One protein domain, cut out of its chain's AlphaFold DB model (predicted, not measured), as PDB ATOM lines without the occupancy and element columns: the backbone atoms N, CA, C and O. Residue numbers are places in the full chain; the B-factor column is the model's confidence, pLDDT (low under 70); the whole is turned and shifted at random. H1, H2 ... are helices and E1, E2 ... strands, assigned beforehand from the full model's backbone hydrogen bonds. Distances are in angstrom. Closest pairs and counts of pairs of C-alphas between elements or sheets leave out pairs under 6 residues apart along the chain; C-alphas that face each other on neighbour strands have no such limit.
ATOM      1  N   LEU A   3     149.110 193.178 184.099       87.50
ATOM      2  CA  LEU A   3     148.963 192.318 182.927       87.50
ATOM      3  C   LEU A   3     149.856 191.093 183.148       87.50
ATOM      4  O   LEU A   3     151.072 191.234 183.258       87.50
ATOM      5  N   SER A   4     149.255 189.911 183.195       85.00
ATOM      6  CA  SER A   4     149.946 188.631 183.335       85.00
ATOM      7  C   SER A   4     149.516 187.645 182.248       85.00
ATOM      8  O   SER A   4     148.571 187.877 181.492       85.00
ATOM      9  N   TYR A   5     150.255 186.549 182.123       81.62
ATOM     10  CA  TYR A   5     150.042 185.501 181.128       81.62
ATOM     11  C   TYR A   5     149.981 184.144 181.832       81.62
ATOM     12  O   TYR A   5     150.598 183.943 182.878       81.62
ATOM     13  N   ARG A   6     149.205 183.201 181.286       74.19
ATOM     14  CA  ARG A   6     149.010 181.869 181.891       74.19
ATOM     15  C   ARG A   6     149.199 180.746 180.874       74.19
ATOM     16  O   ARG A   6     149.019 180.946 179.669       74.19
ATOM     17  N   LYS A   7     149.513 179.540 181.370       67.88
ATOM     18  CA  LYS A   7     149.369 178.296 180.593       67.88
ATOM     19  C   LYS A   7     147.952 178.258 180.004       67.88
ATOM     20  O   LYS A   7     146.996 178.591 180.698       67.88
ATOM     21  N   GLY A   8     147.837 177.919 178.720       73.62
ATOM     22  CA  GLY A   8     146.627 178.173 177.922       73.62
ATOM     23  C   GLY A   8     146.741 179.353 176.945       73.62
ATOM     24  O   GLY A   8     145.741 179.715 176.334       73.62
ATOM     25  N   ARG A   9     147.945 179.927 176.773       79.38
ATOM     26  CA  ARG A   9     148.286 180.936 175.746       79.38
ATOM     27  C   ARG A   9     147.423 182.202 175.763       79.38
ATOM     28  O   ARG A   9     147.256 182.822 174.726       79.38
ATOM     29  N   LYS A  10     146.898 182.617 176.917       79.81
ATOM     30  CA  LYS A  10     146.028 183.800 177.037       79.81
ATOM     31  C   LYS A  10     146.576 184.848 178.001       79.81
ATOM     32  O   LYS A  10     147.210 184.508 179.006       79.81
ATOM     33  N   TRP A  11     146.343 186.117 177.663       83.56
ATOM     34  CA  TRP A  11     146.605 187.270 178.530       83.56
ATOM     35  C   TRP A  11     145.516 187.411 179.608       83.56
ATOM     36  O   TRP A  11     144.367 187.023 179.407       83.56
ATOM     37  N   THR A  12     145.879 187.971 180.761       82.69
ATOM     38  CA  THR A  12     145.007 188.241 181.914       82.69
ATOM     39  C   THR A  12     145.270 189.659 182.423       82.69
ATOM     40  O   THR A  12     146.419 190.010 182.674       82.69
ATOM     41  N   LEU A  13     144.221 190.466 182.607       84.69
ATOM     42  CA  LEU A  13     144.292 191.798 183.225       84.69
ATOM     43  C   LEU A  13     143.567 191.784 184.573       84.69
ATOM     44  O   LEU A  13     142.436 191.307 184.659       84.69
ATOM     45  N   LEU A  14     144.208 192.328 185.610       83.44
ATOM     46  CA  LEU A  14     143.612 192.500 186.939       83.44
ATOM     47  C   LEU A  14     143.363 193.985 187.248       83.44
ATOM     48  O   LEU A  14     144.282 194.818 187.197       83.44
ATOM     49  N   CYS A  15     142.126 194.308 187.631       81.69
ATOM     50  CA  CYS A  15     141.655 195.659 187.935       81.69
ATOM     51  C   CYS A  15     141.340 195.806 189.424       81.69
ATOM     52  O   CYS A  15     140.500 195.102 189.966       81.69
ATOM     53  N   GLY A  16     142.054 196.698 190.119       75.81
ATOM     54  CA  GLY A  16     141.879 196.896 191.567       75.81
ATOM     55  C   GLY A  16     142.127 195.645 192.431       75.81
ATOM     56  O   GLY A  16     141.624 195.573 193.543       75.81
ATOM     57  N   GLY A  17     142.847 194.638 191.918       70.56
ATOM     58  CA  GLY A  17     142.999 193.324 192.563       70.56
ATOM     59  C   GLY A  17     141.840 192.350 192.302       70.56
ATOM     60  O   GLY A  17     141.954 191.170 192.621       70.56
ATOM     61  N   LYS A  18     140.757 192.806 191.663       68.38
ATOM     62  CA  LYS A  18     139.666 191.959 191.172       68.38
ATOM     63  C   LYS A  18     140.063 191.407 189.790       68.38
ATOM     64  O   LYS A  18     140.522 192.181 188.941       68.38
ATOM     65  N   PRO A  19     139.929 190.095 189.527       62.00
ATOM     66  CA  PRO A  19     140.078 189.568 188.176       62.00
ATOM     67  C   PRO A  19     138.893 190.044 187.337       62.00
ATOM     68  O   PRO A  19     137.754 189.699 187.626       62.00
ATOM     69  N   THR A  20     139.155 190.846 186.304       58.34
ATOM     70  CA  THR A  20     138.093 191.493 185.510       58.34
ATOM     71  C   THR A  20     137.364 190.526 184.570       58.34
ATOM     72  O   THR A  20     136.333 190.891 184.022       58.34
ATOM     73  N   THR A  21     137.908 189.315 184.384       53.12
ATOM     74  CA  THR A  21     137.427 188.257 183.474       53.12
ATOM     75  C   THR A  21     137.123 188.737 182.055       53.12
ATOM     76  O   THR A  21     135.987 189.058 181.740       53.12
ATOM     77  N   GLU A  22     138.123 188.688 181.169       53.12
ATOM     78  CA  GLU A  22     138.126 187.701 180.074       53.12
ATOM     79  C   GLU A  22     139.434 187.725 179.260       53.12
ATOM     80  O   GLU A  22     140.401 188.411 179.599       53.12
ATOM     81  N   HIS A  23     139.511 186.863 178.245       59.44
ATOM     82  CA  HIS A  23     140.741 186.481 177.554       59.44
ATOM     83  C   HIS A  23     141.086 187.454 176.419       59.44
ATOM     84  O   HIS A  23     140.858 187.171 175.249       59.44
ATOM     85  N   ILE A  24     141.663 188.591 176.808       62.56
ATOM     86  CA  ILE A  24     142.043 189.759 175.990       62.56
ATOM     87  C   ILE A  24     142.545 189.441 174.575       62.56
ATOM     88  O   ILE A  24     142.159 190.108 173.618       62.56
ATOM     89  N   ARG A  25     143.463 188.477 174.469       71.25
ATOM     90  CA  ARG A  25     144.038 187.925 173.237       71.25
ATOM     91  C   ARG A  25     144.810 186.658 173.575       71.25
ATOM     92  O   ARG A  25     145.261 186.482 174.716       71.25
ATOM     93  N   ASP A  26     145.011 185.833 172.557       82.81
ATOM     94  CA  ASP A  26     145.981 184.749 172.608       82.81
ATOM     95  C   ASP A  26     147.416 185.293 172.420       82.81
ATOM     96  O   ASP A  26     147.619 186.335 171.790       82.81
ATOM     97  N   TRP A  27     148.420 184.590 172.950       86.00
ATOM     98  CA  TRP A  27     149.845 184.896 172.789       86.00
ATOM     99  C   TRP A  27     150.653 183.697 172.278       86.00
ATOM    100  O   TRP A  27     150.387 182.537 172.604       86.00
ATOM    101  N   GLY A  28     151.669 183.987 171.465       86.31
ATOM    102  CA  GLY A  28     152.602 183.012 170.908       86.31
ATOM    103  C   GLY A  28     153.875 182.882 171.757       86.31
ATOM    104  O   GLY A  28     154.466 183.901 172.119       86.31
ATOM    105  N   PRO A  29     154.338 181.662 172.088       83.56
ATOM    106  CA  PRO A  29     155.662 181.482 172.679       83.56
ATOM    107  C   PRO A  29     156.744 181.922 171.681       83.56
ATOM    108  O   PRO A  29     156.644 181.642 170.488       83.56
ATOM    109  N   GLY A  30     157.770 182.629 172.163       84.56
ATOM    110  CA  GLY A  30     158.826 183.210 171.322       84.56
ATOM    111  C   GLY A  30     158.428 184.486 170.561       84.56
ATOM    112  O   GLY A  30     159.299 185.158 170.011       84.56
ATOM    113  N   THR A  31     157.147 184.870 170.553       88.31
ATOM    114  CA  THR A  31     156.696 186.139 169.965       88.31
ATOM    115  C   THR A  31     157.094 187.315 170.863       88.31
ATOM    116  O   THR A  31     156.915 187.275 172.079       88.31
ATOM    117  N   THR A  32     157.636 188.377 170.264       90.12
ATOM    118  CA  THR A  32     157.884 189.651 170.958       90.12
ATOM    119  C   THR A  32     156.654 190.540 170.824       90.12
ATOM    120  O   THR A  32     156.175 190.731 169.712       90.12
ATOM    121  N   TYR A  33     156.195 191.099 171.943       90.25
ATOM    122  CA  TYR A  33     155.054 192.012 172.020       90.25
ATOM    123  C   TYR A  33     155.501 193.373 172.555       90.25
ATOM    124  O   TYR A  33     156.266 193.436 173.525       90.25
ATOM    125  N   GLN A  34     154.987 194.464 171.991       92.44
ATOM    126  CA  GLN A  34     154.989 195.749 172.683       92.44
ATOM    127  C   GLN A  34     153.839 195.752 173.698       92.44
ATOM    128  O   GLN A  34     152.698 195.477 173.341       92.44
ATOM    129  N   VAL A  35     154.118 196.118 174.948       92.25
ATOM    130  CA  VAL A  35     153.089 196.334 175.975       92.25
ATOM    131  C   VAL A  35     153.206 197.754 176.513       92.25
ATOM    132  O   VAL A  35     154.303 198.208 176.840       92.25
ATOM    133  N   ALA A  36     152.074 198.443 176.654       93.62
ATOM    134  CA  ALA A  36     151.992 199.699 177.396       93.62
ATOM    135  C   ALA A  36     150.823 199.671 178.386       93.62
ATOM    136  O   ALA A  36     149.731 199.203 178.066       93.62
ATOM    137  N   VAL A  37     151.045 200.213 179.583       93.12
ATOM    138  CA  VAL A  37     150.006 200.423 180.599       93.12
ATOM    139  C   VAL A  37     149.886 201.923 180.833       93.12
ATOM    140  O   VAL A  37     150.862 202.585 181.180       93.12
ATOM    141  N   VAL A  38     148.691 202.466 180.626       93.50
ATOM    142  CA  VAL A  38     148.389 203.894 180.766       93.50
ATOM    143  C   VAL A  38     147.431 204.075 181.934       93.50
ATOM    144  O   VAL A  38     146.417 203.386 182.008       93.50
ATOM    145  N   LEU A  39     147.723 205.023 182.825       91.00
ATOM    146  CA  LEU A  39     146.790 205.471 183.856       91.00
ATOM    147  C   LEU A  39     146.401 206.926 183.588       91.00
ATOM    148  O   LEU A  39     147.249 207.817 183.581       91.00
ATOM    149  N   GLN A  40     145.113 207.157 183.356       89.62
ATOM    150  CA  GLN A  40     144.514 208.463 183.107       89.62
ATOM    151  C   GLN A  40     143.687 208.876 184.330       89.62
ATOM    152  O   GLN A  40     143.013 208.048 184.942       89.62
ATOM    153  N   ASN A  41     143.738 210.157 184.701       86.62
ATOM    154  CA  ASN A  41     142.922 210.750 185.775       86.62
ATOM    155  C   ASN A  41     142.979 210.001 187.131       86.62
ATOM    156  O   ASN A  41     142.025 210.032 187.904       86.62
ATOM    157  N   GLY A  42     144.074 209.280 187.404       81.94
ATOM    158  CA  GLY A  42     144.275 208.454 188.606       81.94
ATOM    159  C   GLY A  42     143.462 207.151 188.669       81.94
ATOM    160  O   GLY A  42     143.889 206.217 189.339       81.94
ATOM    161  N   THR A  43     142.339 207.057 187.952       84.38
ATOM    162  CA  THR A  43     141.360 205.954 188.061       84.38
ATOM    163  C   THR A  43     141.141 205.160 186.777       84.38
ATOM    164  O   THR A  43     140.706 204.014 186.844       84.38
ATOM    165  N   HIS A  44     141.415 205.741 185.607       88.00
ATOM    166  CA  HIS A  44     141.097 205.142 184.309       88.00
ATOM    167  C   HIS A  44     142.349 204.500 183.713       88.00
ATOM    168  O   HIS A  44     143.180 205.150 183.078       88.00
ATOM    169  N   GLY A  45     142.503 203.209 183.972       89.88
ATOM    170  CA  GLY A  45     143.558 202.375 183.429       89.88
ATOM    171  C   GLY A  45     143.244 201.867 182.022       89.88
ATOM    172  O   GLY A  45     142.099 201.578 181.679       89.88
ATOM    173  N   SER A  46     144.263 201.714 181.186       89.88
ATOM    174  CA  SER A  46     144.159 201.041 179.886       89.88
ATOM    175  C   SER A  46     145.444 200.277 179.604       89.88
ATOM    176  O   SER A  46     146.532 200.757 179.921       89.88
ATOM    177  N   VAL A  47     145.321 199.108 178.981       91.75
ATOM    178  CA  VAL A  47     146.461 198.328 178.486       91.75
ATOM    179  C   VAL A  47     146.461 198.386 176.961       91.75
ATOM    180  O   VAL A  47     145.409 198.525 176.342       91.75
ATOM    181  N   TYR A  48     147.640 198.311 176.360       91.38
ATOM    182  CA  TYR A  48     147.833 198.220 174.919       91.38
ATOM    183  C   TYR A  48     148.792 197.070 174.617       91.38
ATOM    184  O   TYR A  48     149.778 196.894 175.340       91.38
ATOM    185  N   VAL A  49     148.512 196.329 173.545       90.06
ATOM    186  CA  VAL A  49     149.390 195.292 172.984       90.06
ATOM    187  C   VAL A  49     149.629 195.638 171.516       90.06
ATOM    188  O   VAL A  49     148.678 195.852 170.770       90.06
ATOM    189  N   ASP A  50     150.895 195.775 171.124       90.12
ATOM    190  CA  ASP A  50     151.346 196.171 169.777       90.12
ATOM    191  C   ASP A  50     150.772 197.507 169.249       90.12
ATOM    192  O   ASP A  50     150.781 197.790 168.050       90.12
ATOM    193  N   GLY A  51     150.329 198.376 170.163       89.62
ATOM    194  CA  GLY A  51     149.674 199.657 169.876       89.62
ATOM    195  C   GLY A  51     148.143 199.589 169.836       89.62
ATOM    196  O   GLY A  51     147.487 200.628 169.898       89.62
ATOM    197  N   GLU A  52     147.552 198.393 169.813       89.25
ATOM    198  CA  GLU A  52     146.100 198.208 169.883       89.25
ATOM    199  C   GLU A  52     145.627 198.210 171.341       89.25
ATOM    200  O   GLU A  52     146.242 197.588 172.211       89.25
ATOM    201  N   ARG A  53     144.537 198.933 171.635       88.69
ATOM    202  CA  ARG A  53     144.004 199.024 173.002       88.69
ATOM    203  C   ARG A  53     143.299 197.726 173.389       88.69
ATOM    204  O   ARG A  53     142.495 197.187 172.636       88.69
ATOM    205  N   VAL A  54     143.572 197.280 174.606       85.81
ATOM    206  CA  VAL A  54     142.828 196.237 175.303       85.81
ATOM    207  C   VAL A  54     141.571 196.851 175.914       85.81
ATOM    208  O   VAL A  54     141.672 197.726 176.776       85.81
ATOM    209  N   ASP A  55     140.411 196.364 175.485       80.38
ATOM    210  CA  ASP A  55     139.104 196.690 176.058       80.38
ATOM    211  C   ASP A  55     138.519 195.478 176.818       80.38
ATOM    212  O   ASP A  55     138.848 194.338 176.477       80.38
ATOM    213  N   PRO A  56     137.652 195.691 177.830       81.81
ATOM    214  CA  PRO A  56     137.223 196.988 178.356       81.81
ATOM    215  C   PRO A  56     138.330 197.708 179.153       81.81
ATOM    216  O   PRO A  56     139.205 197.059 179.733       81.81
ATOM    217  N   PRO A  57     138.303 199.054 179.219       81.25
ATOM    218  CA  PRO A  57     139.233 199.815 180.041       81.25
ATOM    219  C   PRO A  57     139.022 199.527 181.533       81.25
ATOM    220  O   PRO A  57     137.927 199.222 182.003       81.25
ATOM    221  N   CYS A  58     140.101 199.659 182.295       83.69
ATOM    222  CA  CYS A  58     140.165 199.300 183.700       83.69
ATOM    223  C   CYS A  58     139.750 200.483 184.583       83.69
ATOM    224  O   CYS A  58     140.448 201.495 184.607       83.69
ATOM    225  N   GLN A  59     138.659 200.369 185.340       86.50
ATOM    226  CA  GLN A  59     138.253 201.412 186.287       86.50
ATOM    227  C   GLN A  59     138.700 201.028 187.703       86.50
ATOM    228  O   GLN A  59     138.358 199.960 188.209       86.50
ATOM    229  N   LEU A  60     139.541 201.863 188.312       81.06
ATOM    230  CA  LEU A  60     140.123 201.630 189.633       81.06
ATOM    231  C   LEU A  60     139.317 202.361 190.710       81.06
ATOM    232  O   LEU A  60     139.109 203.573 190.634       81.06
ATOM    233  N   GLU A  61     138.903 201.615 191.730       74.50
ATOM    234  CA  GLU A  61     138.242 202.143 192.922       74.50
ATOM    235  C   GLU A  61     139.231 202.979 193.754       74.50
ATOM    236  O   GLU A  61     140.321 202.524 194.096       74.50
ATOM    237  N   ASN A  62     138.842 204.209 194.098       64.31
ATOM    238  CA  ASN A  62     139.660 205.174 194.849       64.31
ATOM    239  C   ASN A  62     139.644 204.931 196.379       64.31
ATOM    240  O   ASN A  62     139.875 205.857 197.163       64.31
ATOM    241  N   THR A  89     161.564 187.570 178.508       87.69
ATOM    242  CA  THR A  89     162.619 188.570 178.313       87.69
ATOM    243  C   THR A  89     161.976 189.930 178.079       87.69
ATOM    244  O   THR A  89     161.326 190.134 177.056       87.69
ATOM    245  N   VAL A  90     162.194 190.883 178.988       89.94
ATOM    246  CA  VAL A  90     161.726 192.269 178.833       89.94
ATOM    247  C   VAL A  90     162.891 193.172 178.424       89.94
ATOM    248  O   VAL A  90     164.008 193.036 178.921       89.94
ATOM    249  N   LYS A  91     162.640 194.099 177.495       88.69
ATOM    250  CA  LYS A  91     163.610 195.080 176.981       88.69
ATOM    251  C   LYS A  91     162.945 196.452 176.891       88.69
ATOM    252  O   LYS A  91     161.728 196.533 176.772       88.69
ATOM    253  N   ASN A  92     163.749 197.516 176.899       89.06
ATOM    254  CA  ASN A  92     163.311 198.889 176.609       89.06
ATOM    255  C   ASN A  92     162.122 199.371 177.469       89.06
ATOM    256  O   ASN A  92     161.168 199.947 176.955       89.06
ATOM    257  N   VAL A  93     162.191 199.138 178.784       91.81
ATOM    258  CA  VAL A  93     161.221 199.670 179.754       91.81
ATOM    259  C   VAL A  93     161.278 201.200 179.755       91.81
ATOM    260  O   VAL A  93     162.349 201.784 179.916       91.81
ATOM    261  N   LEU A  94     160.118 201.844 179.606       92.75
ATOM    262  CA  LEU A  94     159.958 203.299 179.596       92.75
ATOM    263  C   LEU A  94     158.869 203.705 180.593       92.75
ATOM    264  O   LEU A  94     157.819 203.067 180.660       92.75
ATOM    265  N   LEU A  95     159.101 204.788 181.336       94.50
ATOM    266  CA  LEU A  95     158.140 205.366 182.276       94.50
ATOM    267  C   LEU A  95     157.924 206.843 181.940       94.50
ATOM    268  O   LEU A  95     158.883 207.593 181.763       94.50
ATOM    269  N   TYR A  96     156.661 207.262 181.873       93.38
ATOM    270  CA  TYR A  96     156.265 208.626 181.530       93.38
ATOM    271  C   TYR A  96     155.435 209.248 182.654       93.38
ATOM    272  O   TYR A  96     154.523 208.624 183.189       93.38
ATOM    273  N   ASN A  97     155.700 210.516 182.964       93.31
ATOM    274  CA  ASN A  97     154.947 211.317 183.938       93.31
ATOM    275  C   ASN A  97     153.638 211.913 183.371       93.31
ATOM    276  O   ASN A  97     153.116 212.890 183.902       93.31
ATOM    277  N   ARG A  98     153.138 211.360 182.262       92.50
ATOM    278  CA  ARG A  98     151.904 211.753 181.573       92.50
ATOM    279  C   ARG A  98     151.327 210.539 180.835       92.50
ATOM    280  O   ARG A  98     152.119 209.700 180.394       92.50
ATOM    281  N   PRO A  99     150.002 210.444 180.641       92.94
ATOM    282  CA  PRO A  99     149.439 209.450 179.738       92.94
ATOM    283  C   PRO A  99     149.923 209.695 178.301       92.94
ATOM    284  O   PRO A  99     150.107 210.841 177.881       92.94
ATOM    285  N   LEU A 100     150.130 208.615 177.548       94.25
ATOM    286  CA  LEU A 100     150.384 208.671 176.109       94.25
ATOM    287  C   LEU A 100     149.068 208.497 175.341       94.25
ATOM    288  O   LEU A 100     148.169 207.788 175.795       94.25
ATOM    289  N   THR A 101     148.969 209.121 174.167       93.19
ATOM    290  CA  THR A 101     147.912 208.828 173.189       93.19
ATOM    291  C   THR A 101     148.183 207.486 172.508       93.19
ATOM    292  O   THR A 101     149.338 207.064 172.423       93.19
ATOM    293  N   SER A 102     147.148 206.839 171.962       91.31
ATOM    294  CA  SER A 102     147.302 205.597 171.183       91.31
ATOM    295  C   SER A 102     148.316 205.767 170.046       91.31
ATOM    296  O   SER A 102     149.214 204.948 169.896       91.31
ATOM    297  N   GLU A 103     148.257 206.890 169.321       92.69
ATOM    298  CA  GLU A 103     149.231 207.263 168.284       92.69
ATOM    299  C   GLU A 103     150.675 207.281 168.804       92.69
ATOM    300  O   GLU A 103     151.580 206.771 168.146       92.69
ATOM    301  N   GLY A 104     150.900 207.829 170.005       92.25
ATOM    302  CA  GLY A 104     152.212 207.849 170.649       92.25
ATOM    303  C   GLY A 104     152.717 206.452 171.019       92.25
ATOM    304  O   GLY A 104     153.916 206.197 170.937       92.25
ATOM    305  N   ILE A 105     151.817 205.532 171.371       92.75
ATOM    306  CA  ILE A 105     152.146 204.130 171.672       92.75
ATOM    307  C   ILE A 105     152.472 203.373 170.372       92.75
ATOM    308  O   ILE A 105     153.513 202.719 170.292       92.75
ATOM    309  N   THR A 106     151.683 203.540 169.309       90.50
ATOM    310  CA  THR A 106     151.965 202.957 167.981       90.50
ATOM    311  C   THR A 106     153.256 203.516 167.361       90.50
ATOM    312  O   THR A 106     154.035 202.786 166.740       90.50
ATOM    313  N   ALA A 107     153.559 204.799 167.589       89.38
ATOM    314  CA  ALA A 107     154.824 205.417 167.184       89.38
ATOM    315  C   ALA A 107     156.042 204.854 167.943       89.38
ATOM    316  O   ALA A 107     157.143 204.846 167.393       89.38
ATOM    317  N   LEU A 108     155.859 204.357 169.173       86.56
ATOM    318  CA  LEU A 108     156.890 203.604 169.892       86.56
ATOM    319  C   LEU A 108     157.058 202.189 169.315       86.56
ATOM    320  O   LEU A 108     158.191 201.730 169.202       86.56
ATOM    321  N   ASN A 109     155.985 201.513 168.886       74.25
ATOM    322  CA  ASN A 109     156.090 200.155 168.324       74.25
ATOM    323  C   ASN A 109     156.963 200.140 167.049       74.25
ATOM    324  O   ASN A 109     157.824 199.289 166.857       74.25
ATOM    325  N   THR A 110     156.814 201.167 166.210       66.31
ATOM    326  CA  THR A 110     157.475 201.260 164.896       66.31
ATOM    327  C   THR A 110     158.911 201.805 164.903       66.31
ATOM    328  O   THR A 110     159.541 201.828 163.846       66.31
ATOM    329  N   LYS A 111     159.448 202.288 166.040       54.88
ATOM    330  CA  LYS A 111     160.693 203.101 166.054       54.88
ATOM    331  C   LYS A 111     161.739 202.738 167.113       54.88
ATOM    332  O   LYS A 111     162.752 203.431 167.217       54.88
TER     333      LYS A 111
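AT A GLANCE: This is residues 3 to 62 and 89 to 111 of the 329 residues of the protein "Trans-sialidase, putative" of Trypanosoma cruzi marinkellei (UniProt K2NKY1). A wall of three antiparallel strands, E3, E4 and E5, has the short helix H1 over one face, while a separate hairpin, E1 and E2, reaches it near Leu 3 and Cys 15. The sheet is a meander, each strand the antiparallel neighbour of the one before. The printed part has 83 residues, under half in five named strands and then one helix: mixed, compact, radius of gyration of the C-alphas 13.1 A, spans 36 by 32 by 19 A.

HOW THE PARTS SIT: Start at E1, residues 3 to 6, and E2, residues 10 to 15, a hairpin with N 4 and O 12 within hydrogen-bond range at 2.9 A. E3, residues 35 to 40, and E4, residues 44 to 49, are a hairpin at 164 degrees, with N 38 and O 46 at 2.8 A. E4 and E5, residues 52 to 59, are another, with N 54 and O 47 at 2.8 A. The closest C-alphas of E2 and E5, Cys 15 and Cys 58, are 5.8 A apart. H1, residues 102 to 109, is on this sheet, height 9.1 A, over E4 and slantwise at 37 degrees on the local plane; its O i to N i+4 pairs are within range.

IN THESE COORDINATES: Find C-alpha 3 at (148.963, 192.318, 182.927), where E1 begins. E5, 18.5 A long, bends by 65 degrees at residue 56. H1 ends at C-alpha 109, (156.090, 200.155, 168.324).

THE WHOLE: Residues 63 to 88 are cut out, with C-alphas 62 and 89 32.8 A apart. The link E2 to E3 is long, with 19 residues between them; 11 printed residues have pLDDT under 70, among them residues 18 to 24 in this link.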